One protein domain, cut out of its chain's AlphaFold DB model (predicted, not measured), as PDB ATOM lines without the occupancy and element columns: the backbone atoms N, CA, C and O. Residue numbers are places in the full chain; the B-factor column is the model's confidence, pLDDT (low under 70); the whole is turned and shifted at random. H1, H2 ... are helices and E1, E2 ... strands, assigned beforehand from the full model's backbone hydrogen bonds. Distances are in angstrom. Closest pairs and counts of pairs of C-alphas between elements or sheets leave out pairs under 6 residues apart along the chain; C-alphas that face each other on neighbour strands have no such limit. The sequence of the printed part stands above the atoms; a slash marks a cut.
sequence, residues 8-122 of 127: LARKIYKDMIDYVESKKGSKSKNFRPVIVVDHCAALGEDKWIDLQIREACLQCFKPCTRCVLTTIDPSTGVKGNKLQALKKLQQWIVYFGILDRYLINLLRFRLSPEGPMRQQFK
ATOM      1  N   LEU A   8      39.021 115.310 106.052       70.75
ATOM      2  CA  LEU A   8      37.947 114.863 106.938       70.75
ATOM      3  C   LEU A   8      38.196 113.435 107.446       70.75
ATOM      4  O   LEU A   8      38.450 112.522 106.660       70.75
ATOM      5  N   ALA A   9      38.061 113.223 108.748       74.56
ATOM      6  CA  ALA A   9      38.073 111.927 109.406       74.56
ATOM      7  C   ALA A   9      36.715 111.221 109.256       74.56
ATOM      8  O   ALA A   9      35.661 111.743 109.634       74.56
ATOM      9  N   ARG A  10      36.722 109.981 108.749       68.94
ATOM     10  CA  ARG A  10      35.483 109.242 108.431       68.94
ATOM     11  C   ARG A  10      34.594 108.966 109.647       68.94
ATOM     12  O   ARG A  10      33.372 109.019 109.517       68.94
ATOM     13  N   LYS A  11      35.186 108.668 110.812       66.50
ATOM     14  CA  LYS A  11      34.448 108.257 112.024       66.50
ATOM     15  C   LYS A  11      33.465 109.336 112.497       66.50
ATOM     16  O   LYS A  11      32.304 109.047 112.735       66.50
ATOM     17  N   ILE A  12      33.919 110.587 112.529       64.44
ATOM     18  CA  ILE A  12      33.161 111.743 113.032       64.44
ATOM     19  C   ILE A  12      31.913 111.994 112.207       64.44
ATOM     20  O   ILE A  12      30.836 112.226 112.738       64.44
ATOM     21  N   TYR A  13      32.073 112.003 110.887       66.00
ATOM     22  CA  TYR A  13      31.017 112.440 109.992       66.00
ATOM     23  C   TYR A  13      29.846 111.448 109.980       66.00
ATOM     24  O   TYR A  13      28.697 111.874 109.874       66.00
ATOM     25  N   LYS A  14      30.128 110.148 110.137       64.44
ATOM     26  CA  LYS A  14      29.087 109.126 110.256       64.44
ATOM     27  C   LYS A  14      28.231 109.390 111.498       64.44
ATOM     28  O   LYS A  14      27.024 109.561 111.372       64.44
ATOM     29  N   ASP A  15      28.884 109.566 112.645       66.69
ATOM     30  CA  ASP A  15      28.219 109.869 113.918       66.69
ATOM     31  C   ASP A  15      27.463 111.215 113.863       66.69
ATOM     32  O   ASP A  15      26.361 111.355 114.393       66.69
ATOM     33  N   MET A  16      28.028 112.207 113.168       66.69
ATOM     34  CA  MET A  16      27.431 113.530 112.973       66.69
ATOM     35  C   MET A  16      26.145 113.475 112.152       66.69
ATOM     36  O   MET A  16      25.184 114.179 112.456       66.69
ATOM     37  N   ILE A  17      26.099 112.659 111.102       66.25
ATOM     38  CA  ILE A  17      24.890 112.525 110.282       66.25
ATOM     39  C   ILE A  17      23.826 111.742 110.985       66.25
ATOM     40  O   ILE A  17      22.672 112.160 110.945       66.25
ATOM     41  N   ASP A  18      24.213 110.655 111.637       66.50
ATOM     42  CA  ASP A  18      23.281 109.856 112.412       66.50
ATOM     43  C   ASP A  18      22.625 110.731 113.503       66.50
ATOM     44  O   ASP A  18      21.432 110.597 113.777       66.50
ATOM     45  N   TYR A  19      23.356 111.716 114.050       63.06
ATOM     46  CA  TYR A  19      22.817 112.727 114.965       63.06
ATOM     47  C   TYR A  19      21.911 113.780 114.295       63.06
ATOM     48  O   TYR A  19      20.843 114.113 114.817       63.06
ATOM     49  N   VAL A  20      22.333 114.374 113.173       62.91
ATOM     50  CA  VAL A  20      21.589 115.479 112.532       62.91
ATOM     51  C   VAL A  20      20.338 114.977 111.809       62.91
ATOM     52  O   VAL A  20      19.321 115.680 111.768       62.91
ATOM     53  N   GLU A  21      20.377 113.760 111.277       61.50
ATOM     54  CA  GLU A  21      19.304 113.162 110.500       61.50
ATOM     55  C   GLU A  21      18.890 111.816 111.085       61.50
ATOM     56  O   GLU A  21      19.457 110.777 110.772       61.50
ATOM     57  N   SER A  22      17.787 111.810 111.834       52.03
ATOM     58  CA  SER A  22      17.239 110.604 112.465       52.03
ATOM     59  C   SER A  22      16.789 109.484 111.511       52.03
ATOM     60  O   SER A  22      16.260 108.497 112.014       52.03
ATOM     61  N   LYS A  23      16.963 109.595 110.176       46.81
ATOM     62  CA  LYS A  23      16.861 108.466 109.215       46.81
ATOM     63  C   LYS A  23      17.103 108.772 107.719       46.81
ATOM     64  O   LYS A  23      16.675 107.970 106.891       46.81
ATOM     65  N   LYS A  24      17.731 109.884 107.294       45.81
ATOM     66  CA  LYS A  24      17.774 110.199 105.842       45.81
ATOM     67  C   LYS A  24      18.987 110.977 105.296       45.81
ATOM     68  O   LYS A  24      18.805 111.986 104.639       45.81
ATOM     69  N   GLY A  25      20.170 110.361 105.354       51.59
ATOM     70  CA  GLY A  25      21.036 110.270 104.168       51.59
ATOM     71  C   GLY A  25      21.874 111.474 103.718       51.59
ATOM     72  O   GLY A  25      22.127 111.583 102.518       51.59
ATOM     73  N   SER A  26      22.409 112.308 104.602       54.22
ATOM     74  CA  SER A  26      23.581 113.125 104.258       54.22
ATOM     75  C   SER A  26      24.781 112.216 103.963       54.22
ATOM     76  O   SER A  26      25.157 111.377 104.774       54.22
ATOM     77  N   LYS A  27      25.393 112.337 102.780       65.81
ATOM     78  CA  LYS A  27      26.542 111.516 102.342       65.81
ATOM     79  C   LYS A  27      27.850 112.308 102.513       65.81
ATOM     80  O   LYS A  27      27.817 113.529 102.601       65.81
ATOM     81  N   SER A  28      29.016 111.653 102.563       67.94
ATOM     82  CA  SER A  28      30.318 112.320 102.822       67.94
ATOM     83  C   SER A  28      30.588 113.424 101.809       67.94
ATOM     84  O   SER A  28      31.144 114.472 102.123       67.94
ATOM     85  N   LYS A  29      30.040 113.219 100.613       77.81
ATOM     86  CA  LYS A  29      29.965 114.148  99.493       77.81
ATOM     87  C   LYS A  29      29.367 115.519  99.846       77.81
ATOM     88  O   LYS A  29      29.820 116.509  99.284       77.81
ATOM     89  N   ASN A  30      28.427 115.618 100.790       80.38
ATOM     90  CA  ASN A  30      27.831 116.891 101.225       80.38
ATOM     91  C   ASN A  30      28.861 117.821 101.885       80.38
ATOM     92  O   ASN A  30      28.759 119.040 101.778       80.38
ATOM     93  N   PHE A  31      29.881 117.257 102.535       79.50
ATOM     94  CA  PHE A  31      30.957 118.015 103.179       79.50
ATOM     95  C   PHE A  31      32.108 118.337 102.229       79.50
ATOM     96  O   PHE A  31      33.050 119.016 102.629       79.50
ATOM     97  N   ARG A  32      32.011 117.856 100.980       82.44
ATOM     98  CA  ARG A  32      32.958 118.080  99.883       82.44
ATOM     99  C   ARG A  32      34.430 117.892 100.297       82.44
ATOM    100  O   ARG A  32      35.253 118.745  99.963       82.44
ATOM    101  N   PRO A  33      34.780 116.814 101.029       84.12
ATOM    102  CA  PRO A  33      36.172 116.550 101.342       84.12
ATOM    103  C   PRO A  33      36.916 116.205 100.054       84.12
ATOM    104  O   PRO A  33      36.387 115.516  99.180       84.12
ATOM    105  N   VAL A  34      38.154 116.666  99.959       87.19
ATOM    106  CA  VAL A  34      39.088 116.206  98.925       87.19
ATOM    107  C   VAL A  34      39.871 115.007  99.456       87.19
ATOM    108  O   VAL A  34      40.135 114.066  98.717       87.19
ATOM    109  N   ILE A  35      40.189 115.015 100.756       87.38
ATOM    110  CA  ILE A  35      40.899 113.937 101.443       87.38
ATOM    111  C   ILE A  35      39.990 113.386 102.539       87.38
ATOM    112  O   ILE A  35      39.507 114.131 103.394       87.38
ATOM    113  N   VAL A  36      39.760 112.074 102.524       86.44
ATOM    114  CA  VAL A  36      39.056 111.362 103.595       86.44
ATOM    115  C   VAL A  36      40.037 110.402 104.251       86.44
ATOM    116  O   VAL A  36      40.621 109.564 103.569       86.44
ATOM    117  N   VAL A  37      40.213 110.535 105.563       85.38
ATOM    118  CA  VAL A  37      41.142 109.724 106.357       85.38
ATOM    119  C   VAL A  37      40.347 108.742 107.214       85.38
ATOM    120  O   VAL A  37      39.452 109.130 107.970       85.38
ATOM    121  N   ASP A  38      40.693 107.463 107.110       83.94
ATOM    122  CA  ASP A  38      40.082 106.381 107.884       83.94
ATOM    123  C   ASP A  38      40.947 106.006 109.092       83.94
ATOM    124  O   ASP A  38      42.062 106.493 109.244       83.94
ATOM    125  N   HIS A  39      40.415 105.149 109.971       82.88
ATOM    126  CA  HIS A  39      41.142 104.590 111.124       82.88
ATOM    127  C   HIS A  39      41.748 105.626 112.092       82.88
ATOM    128  O   HIS A  39      42.694 105.331 112.815       82.88
ATOM    129  N   CYS A  40      41.173 106.826 112.156       78.31
ATOM    130  CA  CYS A  40      41.577 107.880 113.079       78.31
ATOM    131  C   CYS A  40      40.562 108.074 114.216       78.31
ATOM    132  O   CYS A  40      39.400 107.654 114.145       78.31
ATOM    133  N   ALA A  41      41.021 108.718 115.291       75.12
ATOM    134  CA  ALA A  41      40.160 109.113 116.396       75.12
ATOM    135  C   ALA A  41      39.066 110.084 115.924       75.12
ATOM    136  O   ALA A  41      39.250 110.851 114.974       75.12
ATOM    137  N   ALA A  42      37.929 110.081 116.626       73.50
ATOM    138  CA  ALA A  42      36.949 111.139 116.441       73.50
ATOM    139  C   ALA A  42      37.608 112.494 116.757       73.50
ATOM    140  O   ALA A  42      38.355 112.624 117.724       73.50
ATOM    141  N   LEU A  43      37.357 113.476 115.899       73.69
ATOM    142  CA  LEU A  43      37.929 114.824 115.894       73.69
ATOM    143  C   LEU A  43      39.457 114.844 115.738       73.69
ATOM    144  O   LEU A  43      40.100 115.833 116.076       73.69
ATOM    145  N   GLY A  44      40.037 113.770 115.186       78.12
ATOM    146  CA  GLY A  44      41.464 113.709 114.869       78.12
ATOM    147  C   GLY A  44      41.899 114.806 113.896       78.12
ATOM    148  O   GLY A  44      42.986 115.347 114.055       78.12
ATOM    149  N   GLU A  45      41.026 115.192 112.962       81.56
ATOM    150  CA  GLU A  45      41.301 116.235 111.963       81.56
ATOM    151  C   GLU A  45      41.645 117.602 112.556       81.56
ATOM    152  O   GLU A  45      42.533 118.284 112.056       81.56
ATOM    153  N   ASP A  46      41.015 117.965 113.673       84.62
ATOM    154  CA  ASP A  46      41.271 119.228 114.366       84.62
ATOM    155  C   ASP A  46      42.602 119.210 115.143       84.62
ATOM    156  O   ASP A  46      43.062 120.236 115.653       84.62
ATOM    157  N   LYS A  47      43.219 118.028 115.273       86.00
ATOM    158  CA  LYS A  47      44.502 117.836 115.953       86.00
ATOM    159  C   LYS A  47      45.689 117.812 114.986       86.00
ATOM    160  O   LYS A  47      46.824 117.887 115.446       86.00
ATOM    161  N   TRP A  48      45.452 117.714 113.679       88.31
ATOM    162  CA  TRP A  48      46.515 117.688 112.675       88.31
ATOM    163  C   TRP A  48      46.976 119.109 112.348       88.31
ATOM    164  O   TRP A  48      46.155 119.960 112.014       88.31
ATOM    165  N   ILE A  49      48.285 119.354 112.434       86.50
ATOM    166  CA  ILE A  49      48.927 120.594 111.960       86.50
ATOM    167  C   ILE A  49      49.454 120.361 110.549       86.50
ATOM    168  O   ILE A  49      49.152 121.128 109.642       86.50
ATOM    169  N   ASP A  50      50.144 119.237 110.372       88.69
ATOM    170  CA  ASP A  50      50.727 118.809 109.111       88.69
ATOM    171  C   ASP A  50      50.240 117.402 108.759       88.69
ATOM    172  O   ASP A  50      50.045 116.541 109.623       88.69
ATOM    173  N   LEU A  51      50.032 117.172 107.467       87.88
ATOM    174  CA  LEU A  51      49.656 115.897 106.876       87.88
ATOM    175  C   LEU A  51      50.637 115.568 105.757       87.88
ATOM    176  O   LEU A  51      50.747 116.308 104.781       87.88
ATOM    177  N   GLN A  52      51.302 114.423 105.866       90.69
ATOM    178  CA  GLN A  52      52.135 113.895 104.795       90.69
ATOM    179  C   GLN A  52      51.422 112.732 104.108       90.69
ATOM    180  O   GLN A  52      51.063 111.737 104.738       90.69
ATOM    181  N   ILE A  53      51.220 112.853 102.799       89.31
ATOM    182  CA  ILE A  53      50.643 111.814 101.951       89.31
ATOM    183  C   ILE A  53      51.673 111.484 100.878       89.31
ATOM    184  O   ILE A  53      51.781 112.177  99.867       89.31
ATOM    185  N   ARG A  54      52.428 110.400 101.097       91.88
ATOM    186  CA  ARG A  54      53.591 110.037 100.269       91.88
ATOM    187  C   ARG A  54      54.602 111.194 100.245       91.88
ATOM    188  O   ARG A  54      55.146 111.539 101.287       91.88
ATOM    189  N   GLU A  55      54.833 111.793  99.085       94.25
ATOM    190  CA  GLU A  55      55.765 112.910  98.892       94.25
ATOM    191  C   GLU A  55      55.099 114.282  99.087       94.25
ATOM    192  O   GLU A  55      55.784 115.295  99.188       94.25
ATOM    193  N   ALA A  56      53.763 114.333  99.152       91.19
ATOM    194  CA  ALA A  56      53.031 115.577  99.335       91.19
ATOM    195  C   ALA A  56      52.923 115.934 100.823       91.19
ATOM    196  O   ALA A  56      52.400 115.149 101.617       91.19
ATOM    197  N   CYS A  57      53.351 117.144 101.178       90.88
ATOM    198  CA  CYS A  57      53.163 117.729 102.503       90.88
ATOM    199  C   CYS A  57      52.064 118.791 102.444       90.88
ATOM    200  O   CYS A  57      52.085 119.683 101.595       90.88
ATOM    201  N   LEU A  58      51.090 118.684 103.340       89.62
ATOM    202  CA  LEU A  58      49.930 119.558 103.441       89.62
ATOM    203  C   LEU A  58      49.880 120.147 104.844       89.62
ATOM    204  O   LEU A  58      50.037 119.418 105.820       89.62
ATOM    205  N   GLN A  59      49.580 121.436 104.940       88.56
ATOM    206  CA  GLN A  59      49.349 122.091 106.221       88.56
ATOM    207  C   GLN A  59      47.848 122.290 106.446       88.56
ATOM    208  O   GLN A  59      47.123 122.823 105.599       88.56
ATOM    209  N   CYS A  60      47.372 121.881 107.613       87.00
ATOM    210  CA  CYS A  60      46.000 122.073 108.051       87.00
ATOM    211  C   CYS A  60      45.815 123.503 108.577       87.00
ATOM    212  O   CYS A  60      45.966 123.776 109.763       87.00
ATOM    213  N   PHE A  61      45.479 124.427 107.676       85.25
ATOM    214  CA  PHE A  61      45.461 125.863 107.978       85.25
ATOM    215  C   PHE A  61      44.370 126.299 108.968       85.25
ATOM    216  O   PHE A  61      44.611 127.120 109.852       85.25
ATOM    217  N   LYS A  62      43.142 125.803 108.795       84.62
ATOM    218  CA  LYS A  62      42.001 126.195 109.629       84.62
ATOM    219  C   LYS A  62      40.900 125.140 109.621       84.62
ATOM    220  O   LYS A  62      40.740 124.433 108.621       84.62
ATOM    221  N   PRO A  63      40.066 125.097 110.669       84.06
ATOM    222  CA  PRO A  63      38.846 124.312 110.648       84.06
ATOM    223  C   PRO A  63      37.936 124.751 109.489       84.06
ATOM    224  O   PRO A  63      37.744 125.934 109.207       84.06
ATOM    225  N   CYS A  64      37.357 123.781 108.783       81.06
ATOM    226  CA  CYS A  64      36.377 124.050 107.733       81.06
ATOM    227  C   CYS A  64      35.068 124.566 108.351       81.06
ATOM    228  O   CYS A  64      34.466 123.887 109.196       81.06
ATOM    229  N   THR A  65      34.617 125.742 107.910       79.88
ATOM    230  CA  THR A  65      33.293 126.274 108.237       79.88
ATOM    231  C   THR A  65      32.222 125.462 107.525       79.88
ATOM    232  O   THR A  65      32.303 125.194 106.325       79.88
ATOM    233  N   ARG A  66      31.176 125.060 108.249       81.81
ATOM    234  CA  ARG A  66      30.019 124.420 107.616       81.81
ATOM    235  C   ARG A  66      29.132 125.507 107.020       81.81
ATOM    236  O   ARG A  66      28.678 126.404 107.729       81.81
ATOM    237  N   CYS A  67      28.905 125.426 105.713       81.31
ATOM    238  CA  CYS A  67      28.089 126.376 104.964       81.31
ATOM    239  C   CYS A  67      26.836 125.704 104.386       81.31
ATOM    240  O   CYS A  67      26.679 124.481 104.429       81.31
ATOM    241  N   VAL A  68      25.957 126.513 103.791       83.62
ATOM    242  CA  VAL A  68      24.694 126.069 103.177       83.62
ATOM    243  C   VAL A  68      24.869 124.975 102.118       83.62
ATOM    244  O   VAL A  68      23.949 124.198 101.897       83.62
ATOM    245  N   LEU A  69      26.046 124.847 101.498       84.12
ATOM    246  CA  LEU A  69      26.297 123.794 100.507       84.12
ATOM    247  C   LEU A  69      26.183 122.384 101.098       84.12
ATOM    248  O   LEU A  69      25.856 121.451 100.374       84.12
ATOM    249  N   THR A  70      26.376 122.232 102.411       80.62
ATOM    250  CA  THR A  70      26.179 120.948 103.101       80.62
ATOM    251  C   THR A  70      24.721 120.479 103.085       80.62
ATOM    252  O   THR A  70      24.466 119.281 103.202       80.62
ATOM    253  N   THR A  71      23.761 121.391 102.882       80.81
ATOM    254  CA  THR A  71      22.327 121.074 102.805       80.81
ATOM    255  C   THR A  71      21.856 120.763 101.386       80.81
ATOM    256  O   THR A  71      20.658 120.582 101.181       80.81
ATOM    257  N   ILE A  72      22.745 120.782 100.393       84.06
ATOM    258  CA  ILE A  72      22.413 120.482  98.999       84.06
ATOM    259  C   ILE A  72      22.682 119.002  98.750       84.06
ATOM    260  O   ILE A  72      23.761 118.504  99.069       84.06
ATOM    261  N   ASP A  73      21.708 118.303  98.173       82.00
ATOM    262  CA  ASP A  73      21.895 116.931  97.712       82.00
ATOM    263  C   ASP A  73      22.920 116.916  96.556       82.00
ATOM    264  O   ASP A  73      22.674 117.527  95.515       82.00
ATOM    265  N   PRO A  74      24.066 116.221  96.692       81.06
ATOM    266  CA  PRO A  74      25.105 116.223  95.660       81.06
ATOM    267  C   PRO A  74      24.708 115.530  94.351       81.06
ATOM    268  O   PRO A  74      25.385 115.716  93.346       81.06
ATOM    269  N   SER A  75      23.678 114.682  94.368       84.31
ATOM    270  CA  SER A  75      23.186 113.948  93.198       84.31
ATOM    271  C   SER A  75      22.097 114.696  92.438       84.31
ATOM    272  O   SER A  75      22.064 114.617  91.215       84.31
ATOM    273  N   THR A  76      21.236 115.439  93.135       85.94
ATOM    274  CA  THR A  76      20.116 116.160  92.506       85.94
ATOM    275  C   THR A  76      20.337 117.667  92.410       85.94
ATOM    276  O   THR A  76      19.627 118.343  91.674       85.94
ATOM    277  N   GLY A  77      21.292 118.223  93.162       86.00
ATOM    278  CA  GLY A  77      21.502 119.668  93.272       86.00
ATOM    279  C   GLY A  77      20.389 120.398  94.031       86.00
ATOM    280  O   GLY A  77      20.424 121.622  94.151       86.00
ATOM    281  N   VAL A  78      19.407 119.670  94.571       85.12
ATOM    282  CA  VAL A  78      18.269 120.258  95.275       85.12
ATOM    283  C   VAL A  78      18.684 120.636  96.693       85.12
ATOM    284  O   VAL A  78      19.264 119.845  97.441       85.12
ATOM    285  N   LYS A  79      18.364 121.870  97.081       81.19
ATOM    286  CA  LYS A  79      18.575 122.360  98.441       81.19
ATOM    287  C   LYS A  79      17.531 121.756  99.380       81.19
ATOM    288  O   LYS A  79      16.333 121.923  99.180       81.19
ATOM    289  N   GLY A  80      17.983 121.103 100.447       72.75
ATOM    290  CA  GLY A  80      17.111 120.653 101.524       72.75
ATOM    291  C   GLY A  80      16.505 121.829 102.300       72.75
ATOM    292  O   GLY A  80      17.180 122.814 102.597       72.75
ATOM    293  N   ASN A  81      15.239 121.704 102.703       64.19
ATOM    294  CA  ASN A  81      14.484 122.754 103.408       64.19
ATOM    295  C   ASN A  81      14.932 123.034 104.860       64.19
ATOM    296  O   ASN A  81      14.284 123.792 105.578       64.19
ATOM    297  N   LYS A  82      16.023 122.429 105.345       66.56
ATOM    298  CA  LYS A  82      16.381 122.445 106.771       66.56
ATOM    299  C   LYS A  82      17.640 123.266 107.043       66.56
ATOM    300  O   LYS A  82      18.698 122.715 107.323       66.56
ATOM    301  N   LEU A  83      17.500 124.593 107.111       67.69
ATOM    302  CA  LEU A  83      18.516 125.471 107.731       67.69
ATOM    303  C   LEU A  83      18.823 125.067 109.185       67.69
ATOM    304  O   LEU A  83      19.923 125.294 109.682       67.69
ATOM    305  N   GLN A  84      17.873 124.412 109.860       66.56
ATOM    306  CA  GLN A  84      18.081 123.825 111.183       66.56
ATOM    307  C   GLN A  84      19.175 122.744 111.190       66.56
ATOM    308  O   GLN A  84      19.888 122.625 112.181       66.56
ATOM    309  N   ALA A  85      19.349 121.988 110.099       71.44
ATOM    310  CA  ALA A  85      20.412 120.989 109.994       71.44
ATOM    311  C   ALA A  85      21.793 121.657 109.955       71.44
ATOM    312  O   ALA A  85      22.697 121.227 110.663       71.44
ATOM    313  N   LEU A  86      21.930 122.767 109.219       76.06
ATOM    314  CA  LEU A  86      23.162 123.558 109.208       76.06
ATOM    315  C   LEU A  86      23.493 124.124 110.595       76.06
ATOM    316  O   LEU A  86      24.633 124.010 111.036       76.06
ATOM    317  N   LYS A  87      22.499 124.678 111.305       75.62
ATOM    318  CA  LYS A  87      22.691 125.172 112.679       75.62
ATOM    319  C   LYS A  87      23.163 124.062 113.619       75.62
ATOM    320  O   LYS A  87      24.102 124.272 114.375       75.62
ATOM    321  N   LYS A  88      22.572 122.866 113.518       74.12
ATOM    322  CA  LYS A  88      23.023 121.697 114.285       74.12
ATOM    323  C   LYS A  88      24.463 121.316 113.944       74.12
ATOM    324  O   LYS A  88      25.234 121.099 114.861       74.12
ATOM    325  N   LEU A  89      24.841 121.297 112.662       74.50
ATOM    326  CA  LEU A  89      26.213 120.997 112.221       74.50
ATOM    327  C   LEU A  89      27.250 122.017 112.719       74.50
ATOM    328  O   LEU A  89      28.399 121.654 112.942       74.50
ATOM    329  N   GLN A  90      26.862 123.283 112.876       73.94
ATOM    330  CA  GLN A  90      27.723 124.336 113.428       73.94
ATOM    331  C   GLN A  90      27.897 124.227 114.951       73.94
ATOM    332  O   GLN A  90      28.863 124.747 115.489       73.94
ATOM    333  N   GLN A  91      26.976 123.549 115.636       72.44
ATOM    334  CA  GLN A  91      26.909 123.431 117.098       72.44
ATOM    335  C   GLN A  91      27.246 122.015 117.590       72.44
ATOM    336  O   GLN A  91      26.839 121.618 118.684       72.44
ATOM    337  N   TRP A  92      27.869 121.189 116.752       67.00
ATOM    338  CA  TRP A  92      28.047 119.778 117.065       67.00
ATOM    339  C   TRP A  92      29.491 119.447 117.439       67.00
ATOM    340  O   TRP A  92      30.370 119.392 116.583       67.00
ATOM    341  N   ILE A  93      29.679 119.111 118.717       58.53
ATOM    342  CA  ILE A  93      30.755 118.256 119.234       58.53
ATOM    343  C   ILE A  93      30.097 117.139 120.037       58.53
ATOM    344  O   ILE A  93      29.387 117.403 121.011       58.53
ATOM    345  N   VAL A  94      30.404 115.887 119.702       50.75
ATOM    346  CA  VAL A  94      30.125 114.746 120.583       50.75
ATOM    347  C   VAL A  94      31.355 114.465 121.434       50.75
ATOM    348  O   VAL A  94      32.400 114.065 120.931       50.75
ATOM    349  N   TYR A  95      31.217 114.678 122.743       48.91
ATOM    350  CA  TYR A  95      32.203 114.274 123.741       48.91
ATOM    351  C   TYR A  95      31.749 112.944 124.338       48.91
ATOM    352  O   TYR A  95      30.864 112.910 125.194       48.91
ATOM    353  N   PHE A  96      32.303 111.839 123.846       43.69
ATOM    354  CA  PHE A  96      32.012 110.512 124.378       43.69
ATOM    355  C   PHE A  96      33.145 110.100 125.320       43.69
ATOM    356  O   PHE A  96      34.115 109.476 124.901       43.69
ATOM    357  N   GLY A  97      33.030 110.498 126.589       38.09
ATOM    358  CA  GLY A  97      33.871 109.978 127.669       38.09
ATOM    359  C   GLY A  97      34.406 111.028 128.637       38.09
ATOM    360  O   GLY A  97      35.513 111.510 128.449       38.09
ATOM    361  N   ILE A  98      33.618 111.319 129.680       38.84
ATOM    362  CA  ILE A  98      33.970 111.397 131.118       38.84
ATOM    363  C   ILE A  98      32.975 112.359 131.801       38.84
ATOM    364  O   ILE A  98      32.962 113.551 131.528       38.84
ATOM    365  N   LEU A  99      32.129 111.768 132.659       37.91
ATOM    366  CA  LEU A  99      31.314 112.378 133.723       37.91
ATOM    367  C   LEU A  99      30.377 113.533 133.322       37.91
ATOM    368  O   LEU A  99      30.731 114.700 133.379       37.91
ATOM    369  N   ASP A 100      29.143 113.188 132.956       38.56
ATOM    370  CA  ASP A 100      27.927 113.535 133.716       38.56
ATOM    371  C   ASP A 100      26.705 113.511 132.781       38.56
ATOM    372  O   ASP A 100      26.670 114.122 131.711       38.56
ATOM    373  N   ARG A 101      25.689 112.751 133.186       41.56
ATOM    374  CA  ARG A 101      24.467 112.465 132.423       41.56
ATOM    375  C   ARG A 101      23.461 113.632 132.493       41.56
ATOM    376  O   ARG A 101      22.390 113.535 131.904       41.56
ATOM    377  N   TYR A 102      23.819 114.731 133.168       39.59
ATOM    378  CA  TYR A 102      22.935 115.862 133.481       39.59
ATOM    379  C   TYR A 102      23.178 117.163 132.686       39.59
ATOM    380  O   TYR A 102      22.399 118.104 132.817       39.59
ATOM    381  N   LEU A 103      24.177 117.240 131.798       42.09
ATOM    382  CA  LEU A 103      24.484 118.458 131.017       42.09
ATOM    383  C   LEU A 103      23.972 118.392 129.565       42.09
ATOM    384  O   LEU A 103      24.741 118.539 128.611       42.09
ATOM    385  N   ILE A 104      22.663 118.184 129.391       41.25
ATOM    386  CA  ILE A 104      21.995 118.139 128.071       41.25
ATOM    387  C   ILE A 104      21.714 119.541 127.475       41.25
ATOM    388  O   ILE A 104      21.256 119.638 126.344       41.25
ATOM    389  N   ASN A 105      22.084 120.644 128.139       39.28
ATOM    390  CA  ASN A 105      21.818 122.007 127.637       39.28
ATOM    391  C   ASN A 105      23.056 122.905 127.469       39.28
ATOM    392  O   ASN A 105      22.997 124.100 127.738       39.28
ATOM    393  N   LEU A 106      24.173 122.370 126.977       41.44
ATOM    394  CA  LEU A 106      25.277 123.212 126.503       41.44
ATOM    395  C   LEU A 106      25.448 123.021 125.005       41.44
ATOM    396  O   LEU A 106      25.825 121.944 124.557       41.44
ATOM    397  N   LEU A 107      25.170 124.080 124.247       44.56
ATOM    398  CA  LEU A 107      25.635 124.267 122.876       44.56
ATOM    399  C   LEU A 107      27.149 124.023 122.859       44.56
ATOM    400  O   LEU A 107      27.920 124.847 123.346       44.56
ATOM    401  N   ARG A 108      27.569 122.845 122.392       53.91
ATOM    402  CA  ARG A 108      28.987 122.487 122.312       53.91
ATOM    403  C   ARG A 108      29.515 123.032 120.980       53.91
ATOM    404  O   ARG A 108      28.797 123.036 119.993       53.91
ATOM    405  N   PHE A 109      30.720 123.592 120.996       58.12
ATOM    406  CA  PHE A 109      31.389 124.264 119.867       58.12
ATOM    407  C   PHE A 109      31.530 123.359 118.618       58.12
ATOM    408  O   PHE A 109      31.052 122.232 118.627       58.12
ATOM    409  N   ARG A 110      32.195 123.792 117.538       75.06
ATOM    410  CA  ARG A 110      32.516 122.919 116.379       75.06
ATOM    411  C   ARG A 110      33.864 122.193 116.501       75.06
ATOM    412  O   ARG A 110      34.121 121.238 115.773       75.06
ATOM    413  N   LEU A 111      34.757 122.677 117.361       78.00
ATOM    414  CA  LEU A 111      36.154 122.231 117.438       78.00
ATOM    415  C   LEU A 111      36.367 121.134 118.472       78.00
ATOM    416  O   LEU A 111      35.813 121.205 119.565       78.00
ATOM    417  N   SER A 112      37.263 120.194 118.181       79.38
ATOM    418  CA  SER A 112      37.790 119.251 119.169       79.38
ATOM    419  C   SER A 112      38.074 119.932 120.515       79.38
ATOM    420  O   SER A 112      38.600 121.045 120.537       79.38
ATOM    421  N   PRO A 113      37.734 119.301 121.651       76.81
ATOM    422  CA  PRO A 113      37.958 119.873 122.982       76.81
ATOM    423  C   PRO A 113      39.438 120.185 123.249       76.81
ATOM    424  O   PRO A 113      39.752 121.037 124.076       76.81
ATOM    425  N   GLU A 114      40.335 119.519 122.525       79.69
ATOM    426  CA  GLU A 114      41.779 119.623 122.656       79.69
ATOM    427  C   GLU A 114      42.443 119.659 121.280       79.69
ATOM    428  O   GLU A 114      41.931 119.097 120.310       79.69
ATOM    429  N   GLY A 115      43.640 120.236 121.226       84.38
ATOM    430  CA  GLY A 115      44.476 120.263 120.034       84.38
ATOM    431  C   GLY A 115      44.776 121.675 119.530       84.38
ATOM    432  O   GLY A 115      44.186 122.653 120.000       84.38
ATOM    433  N   PRO A 116      45.700 121.784 118.566       86.56
ATOM    434  CA  PRO A 116      46.176 123.052 118.020       86.56
ATOM    435  C   PRO A 116      45.050 123.910 117.435       86.56
ATOM    436  O   PRO A 116      44.963 125.094 117.759       86.56
ATOM    437  N   MET A 117      44.115 123.329 116.668       87.44
ATOM    438  CA  MET A 117      43.008 124.120 116.115       87.44
ATOM    439  C   MET A 117      42.090 124.680 117.204       87.44
ATOM    440  O   MET A 117      41.589 125.793 117.071       87.44
ATOM    441  N   ARG A 118      41.882 123.958 118.312       85.81
ATOM    442  CA  ARG A 118      41.110 124.488 119.443       85.81
ATOM    443  C   ARG A 118      41.824 125.670 120.080       85.81
ATOM    444  O   ARG A 118      41.188 126.685 120.324       85.81
ATOM    445  N   GLN A 119      43.126 125.560 120.328       86.56
ATOM    446  CA  GLN A 119      43.905 126.644 120.932       86.56
ATOM    447  C   GLN A 119      43.874 127.912 120.073       86.56
ATOM    448  O   GLN A 119      43.705 129.002 120.610       86.56
ATOM    449  N   GLN A 120      43.971 127.754 118.753       87.19
ATOM    450  CA  GLN A 120      44.032 128.870 117.815       87.19
ATOM    451  C   GLN A 120      42.661 129.480 117.489       87.19
ATOM    452  O   GLN A 120      42.570 130.684 117.267       87.19
ATOM    453  N   PHE A 121      41.594 128.675 117.443       85.31
ATOM    454  CA  PHE A 121      40.298 129.108 116.904       85.31
ATOM    455  C   PHE A 121      39.135 129.072 117.908       85.31
ATOM    456  O   PHE A 121      38.024 129.418 117.517       85.31
ATOM    457  N   LYS A 122      39.347 128.706 119.185       80.56
ATOM    458  CA  LYS A 122      38.275 128.651 120.210       80.56
ATOM    459  C   LYS A 122      37.519 129.969 120.415       80.56
ATOM    460  O   LYS A 122      36.342 129.916 120.743       80.56
TER     461      LYS A 122
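This is residues 8 to 122 of the 127 residues of the protein "MOSC domain-containing protein" of Haemonchus placei (UniProt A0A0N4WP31). Two groups of mostly short elements make the body: at one end the helices H1, H5, H4 and H2 follow one another round by contact, and at the other H3 and H6 pack together, with the small hairpin E2 and E3 at the far edge; the long link of residues 91 to 115 runs from H5 in the one group to H6 in the other. A large loop sticks out of this body with residues 97 to 105. The printed part has 115 residues, with six named helices and three named strands in the order H1 H2 E1 H3 E2 E3 H4 H5 H6; the one sheet, E2 - E3, is antiparallel. The class is mixed, helices and strands, though under half of the residues are in named elements. The whole is compact, with a radius of gyration of the C-alphas of 15.0 A and spans of 41 by 41 by 24 A.

Residues 8 to 9 pair in parallel with residues 36 to 37 of E1, residues 35 to 37, which pairs with no named strand. H1, residues 10 to 20, touches H5, residues 83 to 90, closest at the C-alphas of Val 20 and Ala 85, 6.2 A; they run opposite ways at a steep tilt of 39 degrees. H2, residues 28 to 31, is close to H1 but not clearly touching, with the C-alphas of Tyr 13 and Ser 28 7.2 A apart. H2 touches H4, residues 68 to 71, closest at the C-alphas of Asn 30 and Thr 70, 4.8 A. H4 touches H5, closest at the C-alphas of Val 68 and Leu 86, 6.7 A. H3, residues 44 to 47, is near H1 and touches H6, residues 116 to 121, closest at the C-alphas of Asp 46 and Met 117, 5.5 A. E2, residues 50 to 53, and E3, residues 56 to 59, form a hairpin at 159 degrees; N 51 and O 58, 2.8 A, and N 56 and O 53, 3.0 A, are within hydrogen-bond range. Every O i to N i+4 pair is within range in H1, H5 and H6; H2, H3 and H4 are too short for one.

H1 begins at C-alpha 10, (35.483, 109.242, 108.431), and is 15.8 A long. H5 is 10.9 A long, E2 10.0 A and E3 10.2 A. H6, 8.5 A long, ends at C-alpha 121, (40.298, 129.108, 116.904).

The C-alphas of Glu 55 and Tyr 102, the two farthest apart, are 47.8 A apart. The printed part has no cut. The links H4 to H5 and H5 to H6 are long, with 11 and 25 residues. The mean pLDDT of the printed part is 72.7; residues 10 to 28, 81 to 84 and 92 to 109 are under 70.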